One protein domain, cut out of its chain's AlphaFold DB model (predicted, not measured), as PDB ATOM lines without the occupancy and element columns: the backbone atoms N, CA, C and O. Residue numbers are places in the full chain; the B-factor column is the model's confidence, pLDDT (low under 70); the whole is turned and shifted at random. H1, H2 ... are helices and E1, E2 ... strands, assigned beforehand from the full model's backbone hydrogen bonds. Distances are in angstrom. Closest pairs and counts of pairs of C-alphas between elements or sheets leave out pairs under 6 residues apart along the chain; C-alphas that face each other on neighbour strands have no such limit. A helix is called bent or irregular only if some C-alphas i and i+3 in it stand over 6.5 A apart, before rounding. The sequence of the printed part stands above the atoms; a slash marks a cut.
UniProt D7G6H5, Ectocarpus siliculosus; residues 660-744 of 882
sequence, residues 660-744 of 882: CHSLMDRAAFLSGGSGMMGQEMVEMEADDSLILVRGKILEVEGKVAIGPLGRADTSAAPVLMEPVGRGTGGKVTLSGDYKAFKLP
ATOM      1  N   CYS A 660     -15.010  35.177  40.176       93.44
ATOM      2  CA  CYS A 660     -16.154  35.845  39.547       93.44
ATOM      3  C   CYS A 660     -16.055  37.378  39.628       93.44
ATOM      4  O   CYS A 660     -16.326  38.026  38.622       93.44
ATOM      5  N   HIS A 661     -15.607  37.951  40.755       92.44
ATOM      6  CA  HIS A 661     -15.343  39.398  40.859       92.44
ATOM      7  C   HIS A 661     -14.294  39.826  39.824       92.44
ATOM      8  O   HIS A 661     -14.613  40.611  38.941       92.44
ATOM      9  N   SER A 662     -13.139  39.155  39.771       93.31
ATOM     10  CA  SER A 662     -12.085  39.398  38.765       93.31
ATOM     11  C   SER A 662     -12.517  39.187  37.294       93.31
ATOM     12  O   SER A 662     -11.789  39.555  36.365       93.31
ATOM     13  N   LEU A 663     -13.689  38.593  37.046       94.62
ATOM     14  CA  LEU A 663     -14.333  38.555  35.731       94.62
ATOM     15  C   LEU A 663     -15.271  39.759  35.512       94.62
ATOM     16  O   LEU A 663     -15.286  40.310  34.417       94.62
ATOM     17  N   MET A 664     -16.022  40.190  36.531       95.00
ATOM     18  CA  MET A 664     -16.908  41.366  36.472       95.00
ATOM     19  C   MET A 664     -16.151  42.699  36.508       95.00
ATOM     20  O   MET A 664     -16.579  43.645  35.853       95.00
ATOM     21  N   ASP A 665     -14.996  42.766  37.169       93.69
ATOM     22  CA  ASP A 665     -14.111  43.941  37.182       93.69
ATOM     23  C   ASP A 665     -13.612  44.302  35.771       93.69
ATOM     24  O   ASP A 665     -13.352  45.466  35.471       93.69
ATOM     25  N   ARG A 666     -13.496  43.289  34.900       94.12
ATOM     26  CA  ARG A 666     -13.092  43.414  33.493       94.12
ATOM     27  C   ARG A 666     -14.275  43.603  32.530       94.12
ATOM     28  O   ARG A 666     -14.051  43.952  31.374       94.12
ATOM     29  N   ALA A 667     -15.509  43.347  32.964       94.62
ATOM     30  CA  ALA A 667     -16.685  43.388  32.100       94.62
ATOM     31  C   ALA A 667     -17.209  44.823  31.926       94.62
ATOM     32  O   ALA A 667     -17.277  45.596  32.881       94.62
ATOM     33  N   ALA A 668     -17.634  45.174  30.712       95.62
ATOM     34  CA  ALA A 668     -18.203  46.487  30.438       95.62
ATOM     35  C   ALA A 668     -19.621  46.571  31.023       95.62
ATOM     36  O   ALA A 668     -20.530  45.856  30.593       95.62
ATOM     37  N   PHE A 669     -19.804  47.432  32.023       95.56
ATOM     38  CA  PHE A 669     -21.097  47.668  32.654       95.56
ATOM     39  C   PHE A 669     -22.024  48.470  31.732       95.56
ATOM     40  O   PHE A 669     -21.624  49.492  31.177       95.56
ATOM     41  N   LEU A 670     -23.264  48.005  31.590       94.81
ATOM     42  CA  LEU A 670     -24.318  48.628  30.798       94.81
ATOM     43  C   LEU A 670     -25.549  48.846  31.682       94.81
ATOM     44  O   LEU A 670     -26.067  47.901  32.288       94.81
ATOM     45  N   SER A 671     -26.054  50.077  31.721       93.62
ATOM     46  CA  SER A 671     -27.239  50.435  32.500       93.62
ATOM     47  C   SER A 671     -28.114  51.440  31.760       93.62
ATOM     48  O   SER A 671     -27.672  52.563  31.519       93.62
ATOM     49  N   GLY A 672     -29.359  51.059  31.478       90.44
ATOM     50  CA  GLY A 672     -30.397  51.942  30.943       90.44
ATOM     51  C   GLY A 672     -31.534  52.111  31.950       90.44
ATOM     52  O   GLY A 672     -31.826  51.198  32.728       90.44
ATOM     53  N   GLY A 673     -32.147  53.296  31.968       81.88
ATOM     54  CA  GLY A 673     -33.225  53.654  32.896       81.88
ATOM     55  C   GLY A 673     -34.612  53.677  32.251       81.88
ATOM     56  O   GLY A 673     -34.751  53.782  31.032       81.88
ATOM     57  N   SER A 674     -35.648  53.637  33.090       63.59
ATOM     58  CA  SER A 674     -37.073  53.646  32.730       63.59
ATOM     59  C   SER A 674     -37.591  54.971  32.124       63.59
ATOM     60  O   SER A 674     -38.574  55.552  32.592       63.59
ATOM     61  N   GLY A 675     -36.990  55.435  31.026       70.00
ATOM     62  CA  GLY A 675     -37.650  56.372  30.115       70.00
ATOM     63  C   GLY A 675     -38.917  55.743  29.510       70.00
ATOM     64  O   GLY A 675     -38.979  54.529  29.327       70.00
ATOM     65  N   MET A 676     -39.931  56.547  29.163       55.16
ATOM     66  CA  MET A 676     -41.246  56.036  28.712       55.16
ATOM     67  C   MET A 676     -41.211  55.141  27.458       55.16
ATOM     68  O   MET A 676     -42.164  54.411  27.207       55.16
ATOM     69  N   MET A 677     -40.129  55.199  26.679       61.91
ATOM     70  CA  MET A 677     -39.868  54.368  25.497       61.91
ATOM     71  C   MET A 677     -38.512  53.646  25.637       61.91
ATOM     72  O   MET A 677     -37.816  53.447  24.648       61.91
ATOM     73  N   GLY A 678     -38.103  53.325  26.874       66.25
ATOM     74  CA  GLY A 678     -36.783  52.801  27.247       66.25
ATOM     75  C   GLY A 678     -36.505  51.383  26.742       66.25
ATOM     76  O   GLY A 678     -36.487  50.431  27.523       66.25
ATOM     77  N   GLN A 679     -36.307  51.271  25.432       82.00
ATOM     78  CA  GLN A 679     -35.661  50.161  24.748       82.00
ATOM     79  C   GLN A 679     -34.269  50.621  24.309       82.00
ATOM     80  O   GLN A 679     -34.152  51.644  23.635       82.00
ATOM     81  N   GLU A 680     -33.228  49.868  24.651       86.62
ATOM     82  CA  GLU A 680     -31.865  50.136  24.184       86.62
ATOM     83  C   GLU A 680     -31.355  48.930  23.392       86.62
ATOM     84  O   GLU A 680     -31.345  47.800  23.888       86.62
ATOM     85  N   MET A 681     -30.964  49.164  22.136       85.44
ATOM     86  CA  MET A 681     -30.315  48.154  21.303       85.44
ATOM     87  C   MET A 681     -28.828  48.105  21.643       85.44
ATOM     88  O   MET A 681     -28.045  48.931  21.176       85.44
ATOM     89  N   VAL A 682     -28.436  47.106  22.428       88.38
ATOM     90  CA  VAL A 682     -27.028  46.812  22.691       88.38
ATOM     91  C   VAL A 682     -26.464  46.051  21.495       88.38
ATOM     92  O   VAL A 682     -26.860  44.913  21.222       88.38
ATOM     93  N   GLU A 683     -25.521  46.667  20.783       88.25
ATOM     94  CA  GLU A 683     -24.794  46.000  19.704       88.25
ATOM     95  C   GLU A 683     -23.715  45.067  20.280       88.25
ATOM     96  O   GLU A 683     -22.830  45.464  21.054       88.25
ATOM     97  N   MET A 684     -23.809  43.789  19.915       86.31
ATOM     98  CA  MET A 684     -22.877  42.747  20.328       86.31
ATOM     99  C   MET A 684     -22.106  42.217  19.125       86.31
ATOM    100  O   MET A 684     -22.697  41.832  18.112       86.31
ATOM    101  N   GLU A 685     -20.790  42.113  19.267       87.56
ATOM    102  CA  GLU A 685     -19.941  41.419  18.310       87.56
ATOM    103  C   GLU A 685     -20.295  39.923  18.277       87.56
ATOM    104  O   GLU A 685     -21.012  39.400  19.145       87.56
ATOM    105  N   ALA A 686     -19.825  39.225  17.240       79.06
ATOM    106  CA  ALA A 686     -20.240  37.852  16.951       79.06
ATOM    107  C   ALA A 686     -20.067  36.921  18.160       79.06
ATOM    108  O   ALA A 686     -21.000  36.203  18.510       79.06
ATOM    109  N   ASP A 687     -18.925  37.027  18.844       83.06
ATOM    110  CA  ASP A 687     -18.546  36.163  19.961       83.06
ATOM    111  C   ASP A 687     -18.734  36.819  21.358       83.06
ATOM    112  O   ASP A 687     -18.424  36.200  22.378       83.06
ATOM    113  N   ASP A 688     -19.250  38.056  21.443       88.62
ATOM    114  CA  ASP A 688     -19.547  38.724  22.725       88.62
ATOM    115  C   ASP A 688     -20.618  37.969  23.527       88.62
ATOM    116  O   ASP A 688     -21.615  37.491  22.963       88.62
ATOM    117  N   SER A 689     -20.470  37.972  24.856       89.75
ATOM    118  CA  SER A 689     -21.449  37.444  25.819       89.75
ATOM    119  C   SER A 689     -22.053  38.552  26.690       89.75
ATOM    120  O   SER A 689     -21.420  39.578  26.939       89.75
ATOM    121  N   LEU A 690     -23.283  38.357  27.172       91.00
ATOM    122  CA  LEU A 690     -24.012  39.325  28.000       91.00
ATOM    123  C   LEU A 690     -24.574  38.646  29.251       91.00
ATOM    124  O   LEU A 690     -25.278  37.642  29.151       91.00
ATOM    125  N   ILE A 691     -24.319  39.219  30.425       91.12
ATOM    126  CA  ILE A 691     -25.033  38.872  31.659       91.12
ATOM    127  C   ILE A 691     -26.086  39.943  31.904       91.12
ATOM    128  O   ILE A 691     -25.733  41.085  32.191       91.12
ATOM    129  N   LEU A 692     -27.367  39.580  31.854       91.69
ATOM    130  CA  LEU A 692     -28.443  40.416  32.377       91.69
ATOM    131  C   LEU A 692     -28.658  40.094  33.861       91.69
ATOM    132  O   LEU A 692     -28.948  38.948  34.216       91.69
ATOM    133  N   VAL A 693     -28.530  41.108  34.720       90.00
ATOM    134  CA  VAL A 693     -28.724  40.996  36.178       90.00
ATOM    135  C   VAL A 693     -30.092  41.543  36.595       90.00
ATOM    136  O   VAL A 693     -30.753  40.963  37.451       90.00
ATOM    137  N   ARG A 694     -30.539  42.631  35.958       89.56
ATOM    138  CA  ARG A 694     -31.875  43.238  36.093       89.56
ATOM    139  C   ARG A 694     -32.332  43.734  34.719       89.56
ATOM    140  O   ARG A 694     -31.488  44.091  33.902       89.56
ATOM    141  N   GLY A 695     -33.642  43.790  34.483       88.44
ATOM    142  CA  GLY A 695     -34.260  44.266  33.237       88.44
ATOM    143  C   GLY A 695     -34.975  43.150  32.477       88.44
ATOM    144  O   GLY A 695     -35.118  42.039  32.990       88.44
ATOM    145  N   LYS A 696     -35.432  43.432  31.250       86.38
ATOM    146  CA  LYS A 696     -36.038  42.427  30.359       86.38
ATOM    147  C   LYS A 696     -35.459  42.523  28.947       86.38
ATOM    148  O   LYS A 696     -35.492  43.588  28.340       86.38
ATOM    149  N   ILE A 697     -34.966  41.402  28.420       86.19
ATOM    150  CA  ILE A 697     -34.683  41.235  26.986       86.19
ATOM    151  C   ILE A 697     -36.028  41.124  26.261       86.19
ATOM    152  O   ILE A 697     -36.876  40.335  26.681       86.19
ATOM    153  N   LEU A 698     -36.223  41.905  25.197       83.38
ATOM    154  CA  LEU A 698     -37.398  41.804  24.324       83.38
ATOM    155  C   LEU A 698     -37.104  40.990  23.068       83.38
ATOM    156  O   LEU A 698     -37.918  40.165  22.663       83.38
ATOM    157  N   GLU A 699     -35.941  41.226  22.467       80.25
ATOM    158  CA  GLU A 699     -35.565  40.686  21.166       80.25
ATOM    159  C   GLU A 699     -34.061  40.414  21.112       80.25
ATOM    160  O   GLU A 699     -33.263  41.105  21.754       80.25
ATOM    161  N   VAL A 700     -33.694  39.368  20.372       78.06
ATOM    162  CA  VAL A 700     -32.319  38.899  20.197       78.06
ATOM    163  C   VAL A 700     -32.148  38.494  18.737       78.06
ATOM    164  O   VAL A 700     -32.498  37.380  18.343       78.06
ATOM    165  N   GLU A 701     -31.611  39.392  17.917       77.25
ATOM    166  CA  GLU A 701     -31.313  39.076  16.521       77.25
ATOM    167  C   GLU A 701     -30.121  38.104  16.458       77.25
ATOM    168  O   GLU A 701     -28.995  38.442  16.824       77.25
ATOM    169  N   GLY A 702     -30.368  36.874  16.001       63.94
ATOM    170  CA  GLY A 702     -29.319  35.902  15.663       63.94
ATOM    171  C   GLY A 702     -28.645  35.152  16.823       63.94
ATOM    172  O   GLY A 702     -27.761  34.341  16.554       63.94
ATOM    173  N   LYS A 703     -29.041  35.350  18.091       58.69
ATOM    174  CA  LYS A 703     -28.508  34.588  19.248       58.69
ATOM    175  C   LYS A 703     -29.622  33.868  20.030       58.69
ATOM    176  O   LYS A 703     -30.775  34.283  20.024       58.69
ATOM    177  N   VAL A 704     -29.280  32.772  20.717       53.97
ATOM    178  CA  VAL A 704     -30.187  31.996  21.592       53.97
ATOM    179  C   VAL A 704     -29.774  32.216  23.043       53.97
ATOM    180  O   VAL A 704     -28.628  31.960  23.409       53.97
ATOM    181  N   ALA A 705     -30.704  32.665  23.886       53.16
ATOM    182  CA  ALA A 705     -30.446  32.843  25.311       53.16
ATOM    183  C   ALA A 705     -30.199  31.491  26.006       53.16
ATOM    184  O   ALA A 705     -31.007  30.568  25.885       53.16
ATOM    185  N   ILE A 706     -29.114  31.374  26.783       47.28
ATOM    186  CA  ILE A 706     -28.775  30.146  27.522       47.28
ATOM    187  C   ILE A 706     -29.256  30.264  28.973       47.28
ATOM    188  O   ILE A 706     -28.504  30.272  29.948       47.28
ATOM    189  N   GLY A 707     -30.575  30.352  29.092       48.19
ATOM    190  CA  GLY A 707     -31.322  30.394  30.340       48.19
ATOM    191  C   GLY A 707     -32.822  30.322  30.044       48.19
ATOM    192  O   GLY A 707     -33.221  30.450  28.884       48.19
ATOM    193  N   PRO A 708     -33.677  30.108  31.054       35.25
ATOM    194  CA  PRO A 708     -35.114  30.165  30.842       35.25
ATOM    195  C   PRO A 708     -35.520  31.585  30.423       35.25
ATOM    196  O   PRO A 708     -35.466  32.509  31.230       35.25
ATOM    197  N   LEU A 709     -36.008  31.743  29.187       38.81
ATOM    198  CA  LEU A 709     -36.760  32.920  28.719       38.81
ATOM    199  C   LEU A 709     -38.166  32.963  29.356       38.81
ATOM    200  O   LEU A 709     -39.190  33.110  28.692       38.81
ATOM    201  N   GLY A 710     -38.216  32.788  30.676       31.78
ATOM    202  CA  GLY A 710     -39.384  33.067  31.492       31.78
ATOM    203  C   GLY A 710     -39.465  34.559  31.799       31.78
ATOM    204  O   GLY A 710     -38.462  35.275  31.789       31.78
ATOM    205  N   ARG A 711     -40.667  35.041  32.120       35.53
ATOM    206  CA  ARG A 711     -40.826  36.383  32.690       35.53
ATOM    207  C   ARG A 711     -39.968  36.497  33.953       35.53
ATOM    208  O   ARG A 711     -40.168  35.726  34.890       35.53
ATOM    209  N   ALA A 712     -39.127  37.528  34.033       38.38
ATOM    210  CA  ALA A 712     -38.377  37.909  35.238       38.38
ATOM    211  C   ALA A 712     -39.273  38.424  36.398       38.38
ATOM    212  O   ALA A 712     -38.828  39.188  37.246       38.38
ATOM    213  N   ASP A 713     -40.545  38.016  36.424       39.84
ATOM    214  CA  ASP A 713     -41.547  38.373  37.430       39.84
ATOM    215  C   ASP A 713     -41.553  37.367  38.607       39.84
ATOM    216  O   ASP A 713     -42.212  37.615  39.615       39.84
ATOM    217  N   THR A 714     -40.845  36.227  38.494       39.47
ATOM    218  CA  THR A 714     -40.712  35.220  39.574       39.47
ATOM    219  C   THR A 714     -39.345  34.528  39.671       39.47
ATOM    220  O   THR A 714     -38.914  34.217  40.779       39.47
ATOM    221  N   SER A 715     -38.637  34.259  38.563       42.84
ATOM    222  CA  SER A 715     -37.359  33.524  38.597       42.84
ATOM    223  C   SER A 715     -36.145  34.453  38.726       42.84
ATOM    224  O   SER A 715     -35.650  34.976  37.732       42.84
ATOM    225  N   ALA A 716     -35.635  34.591  39.951       50.38
ATOM    226  CA  ALA A 716     -34.523  35.452  40.388       50.38
ATOM    227  C   ALA A 716     -33.123  35.198  39.766       50.38
ATOM    228  O   ALA A 716     -32.121  35.693  40.285       50.38
ATOM    229  N   ALA A 717     -33.005  34.371  38.726       55.84
ATOM    230  CA  ALA A 717     -31.715  33.960  38.175       55.84
ATOM    231  C   ALA A 717     -31.191  34.967  37.130       55.84
ATOM    232  O   ALA A 717     -31.981  35.452  36.318       55.84
ATOM    233  N   PRO A 718     -29.870  35.245  37.081       58.34
ATOM    234  CA  PRO A 718     -29.287  36.026  35.992       58.34
ATOM    235  C   PRO A 718     -29.456  35.292  34.657       58.34
ATOM    236  O   PRO A 718     -29.278  34.071  34.585       58.34
ATOM    237  N   VAL A 719     -29.714  36.033  33.582       67.44
ATOM    238  CA  VAL A 719     -29.710  35.464  32.228       67.44
ATOM    239  C   VAL A 719     -28.330  35.684  31.620       67.44
ATOM    240  O   VAL A 719     -27.963  36.807  31.281       67.44
ATOM    241  N   LEU A 720     -27.563  34.601  31.491       70.19
ATOM    242  CA  LEU A 720     -26.334  34.576  30.701       70.19
ATOM    243  C   LEU A 720     -26.696  34.256  29.246       70.19
ATOM    244  O   LEU A 720     -27.214  33.178  28.948       70.19
ATOM    245  N   MET A 721     -26.407  35.182  28.339       62.00
ATOM    246  CA  MET A 721     -26.469  34.952  26.900       62.00
ATOM    247  C   MET A 721     -25.054  34.794  26.352       62.00
ATOM    248  O   MET A 721     -24.223  35.693  26.476       62.00
ATOM    249  N   GLU A 722     -24.798  33.636  25.754       60.09
ATOM    250  CA  GLU A 722     -23.573  33.333  25.014       60.09
ATOM    251  C   GLU A 722     -23.809  33.564  23.507       60.09
ATOM    252  O   GLU A 722     -24.960  33.553  23.053       60.09
ATOM    253  N   PRO A 723     -22.750  33.777  22.708       53.62
ATOM    254  CA  PRO A 723     -22.856  33.814  21.253       53.62
ATOM    255  C   PRO A 723     -23.337  32.474  20.678       53.62
ATOM    256  O   PRO A 723     -23.017  31.404  21.201       53.62
ATOM    257  N   VAL A 724     -24.079  32.519  19.567       44.47
ATOM    258  CA  VAL A 724     -24.586  31.318  18.886       44.47
ATOM    259  C   VAL A 724     -24.023  31.225  17.482       44.47
ATOM    260  O   VAL A 724     -24.419  31.953  16.579       44.47
ATOM    261  N   GLY A 725     -23.111  30.270  17.311       54.28
ATOM    262  CA  GLY A 725     -22.344  30.125  16.080       54.28
ATOM    263  C   GLY A 725     -21.270  31.206  15.938       54.28
ATOM    264  O   GLY A 725     -21.298  32.241  16.594       54.28
ATOM    265  N   ARG A 726     -20.291  30.941  15.072       55.06
ATOM    266  CA  ARG A 726     -19.274  31.931  14.703       55.06
ATOM    267  C   ARG A 726     -19.754  32.695  13.476       55.06
ATOM    268  O   ARG A 726     -20.079  32.055  12.478       55.06
ATOM    269  N   GLY A 727     -19.699  34.026  13.511       60.53
ATOM    270  CA  GLY A 727     -19.673  34.848  12.292       60.53
ATOM    271  C   GLY A 727     -20.717  35.958  12.156       60.53
ATOM    272  O   GLY A 727     -20.542  36.802  11.284       60.53
ATOM    273  N   THR A 728     -21.757  36.018  12.993       59.84
ATOM    274  CA  THR A 728     -22.763  37.096  12.941       59.84
ATOM    275  C   THR A 728     -22.853  37.840  14.268       59.84
ATOM    276  O   THR A 728     -23.284  37.275  15.273       59.84
ATOM    277  N   GLY A 729     -22.471  39.122  14.262       69.44
ATOM    278  CA  GLY A 729     -22.874  40.062  15.310       69.44
ATOM    279  C   GLY A 729     -24.399  40.173  15.363       69.44
ATOM    280  O   GLY A 729     -25.069  39.959  14.353       69.44
ATOM    281  N   GLY A 730     -24.940  40.470  16.540       80.00
ATOM    282  CA  GLY A 730     -26.381  40.464  16.787       80.00
ATOM    283  C   GLY A 730     -26.791  41.599  17.710       80.00
ATOM    284  O   GLY A 730     -26.017  42.005  18.583       80.00
ATOM    285  N   LYS A 731     -28.003  42.121  17.518       85.12
ATOM    286  CA  LYS A 731     -28.566  43.167  18.373       85.12
ATOM    287  C   LYS A 731     -29.407  42.544  19.476       85.12
ATOM    288  O   LYS A 731     -30.182  41.616  19.238       85.12
ATOM    289  N   VAL A 732     -29.241  43.058  20.690       88.38
ATOM    290  CA  VAL A 732     -30.053  42.688  21.850       88.38
ATOM    291  C   VAL A 732     -30.839  43.910  22.293       88.38
ATOM    292  O   VAL A 732     -30.253  44.888  22.755       88.38
ATOM    293  N   THR A 733     -32.162  43.840  22.187       87.81
ATOM    294  CA  THR A 733     -33.054  44.909  22.649       87.81
ATOM    295  C   THR A 733     -33.368  44.689  24.126       87.81
ATOM    296  O   THR A 733     -34.174  43.822  24.485       87.81
ATOM    297  N   LEU A 734     -32.709  45.458  24.994       89.81
ATOM    298  CA  LEU A 734     -32.974  45.497  26.434       89.81
ATOM    299  C   LEU A 734     -34.079  46.511  26.744       89.81
ATOM    300  O   LEU A 734     -34.289  47.454  25.985       89.81
ATOM    301  N   SER A 735     -34.812  46.313  27.843       86.69
ATOM    302  CA  SER A 735     -35.965  47.146  28.195       86.69
ATOM    303  C   SER A 735     -36.201  47.305  29.698       86.69
ATOM    304  O   SER A 735     -35.913  46.401  30.496       86.69
ATOM    305  N   GLY A 736     -36.782  48.458  30.049       87.31
ATOM    306  CA  GLY A 736     -37.001  48.901  31.429       87.31
ATOM    307  C   GLY A 736     -35.695  49.301  32.120       87.31
ATOM    308  O   GLY A 736     -34.661  49.420  31.469       87.31
ATOM    309  N   ASP A 737     -35.726  49.466  33.446       87.19
ATOM    310  CA  ASP A 737     -34.493  49.591  34.232       87.19
ATOM    311  C   ASP A 737     -33.675  48.303  34.105       87.19
ATOM    312  O   ASP A 737     -33.978  47.306  34.773       87.19
ATOM    313  N   TYR A 738     -32.638  48.320  33.274       91.75
ATOM    314  CA  TYR A 738     -31.762  47.175  33.086       91.75
ATOM    315  C   TYR A 738     -30.360  47.444  33.619       91.75
ATOM    316  O   TYR A 738     -29.867  48.571  33.640       91.75
ATOM    317  N   LYS A 739     -29.718  46.366  34.067       93.75
ATOM    318  CA  LYS A 739     -28.348  46.346  34.581       93.75
ATOM    319  C   LYS A 739     -27.694  45.083  34.040       93.75
ATOM    320  O   LYS A 739     -28.142  43.971  34.345       93.75
ATOM    321  N   ALA A 740     -26.698  45.258  33.182       94.31
ATOM    322  CA  ALA A 740     -26.075  44.186  32.426       94.31
ATOM    323  C   ALA A 740     -24.552  44.351  32.348       94.31
ATOM    324  O   ALA A 740     -24.018  45.442  32.537       94.31
ATOM    325  N   PHE A 741     -23.856  43.258  32.046       95.06
ATOM    326  CA  PHE A 741     -22.407  43.230  31.859       95.06
ATOM    327  C   PHE A 741     -22.076  42.580  30.519       95.06
ATOM    328  O   PHE A 741     -22.390  41.406  30.300       95.06
ATOM    329  N   LYS A 742     -21.458  43.353  29.622       94.62
ATOM    330  CA  LYS A 742     -20.950  42.895  28.328       94.62
ATOM    331  C   LYS A 742     -19.528  42.362  28.512       94.62
ATOM    332  O   LYS A 742     -18.647  43.055  29.021       94.62
ATOM    333  N   LEU A 743     -19.326  41.113  28.114       93.69
ATOM    334  CA  LEU A 743     -18.080  40.365  28.239       93.69
ATOM    335  C   LEU A 743     -17.492  40.122  26.844       93.69
ATOM    336  O   LEU A 743     -18.125  39.401  26.062       93.69
ATOM    337  N   PRO A 744     -16.292  40.657  26.555       92.19
ATOM    338  CA  PRO A 744     -15.518  40.288  25.378       92.19
ATOM    339  C   PRO A 744     -15.340  38.771  25.249       92.19
ATOM    340  O   PRO A 744     -15.210  38.043  26.239       92.19
TER     341      PRO A 744
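Overview. This is residues 660 to 744 of the 882 residues of a protein of Ectocarpus siliculosus (UniProt D7G6H5). One strongly twisted sheet is folded over, its long strands E3 and E5 side by side and both sharply bent, with E1 and E2 along different parts of E5 and short E4 along E3. Short helix H1 is farthest from the middle. The printed part has 85 residues, with one named helix and five named strands, H1 coming first along the chain and the strands following it by number; the class is mostly strand, and in the branched sheet the neighbour pairs E1 and E5, E2 and E5, E3 and E4, and E3 and E5 are antiparallel. The whole is compact, radius of gyration of the C-alphas 12.3 A, spanning 34 by 29 by 23 A.

Arrangement. H1, residues 660 to 664, has its O i to N i+4 pair within hydrogen-bond range; it only grazes the sheet, C-alphas 664 and 741 being closest to E5, residues 730 to 743, at 7.4 A. On one side of E5 lie E1, residues 668 to 672, with N 670 and O 740 at 2.8 A, and E2, residues 679 to 684, with N 682 and O 732 at 2.9 A. E3, residues 689 to 700, is on the other side, with N 691 and O 741 at 2.9 A. E4, residues 719 to 721, forms a hairpin with E3, N 721 and O 690 at 2.8 A.

Along the chain. H1 begins at C-alpha 660 (-16.154, 35.845, 39.547); E5, 14.1 A long, ends at C-alpha 743 (-18.080, 40.365, 28.239). E2 is 15.4 A long.

Size, cuts and confidence. The printed part has no cut. The link E3 to E4, 18 residues, is long. Residues 702 to 719 are among those with pLDDT under 70.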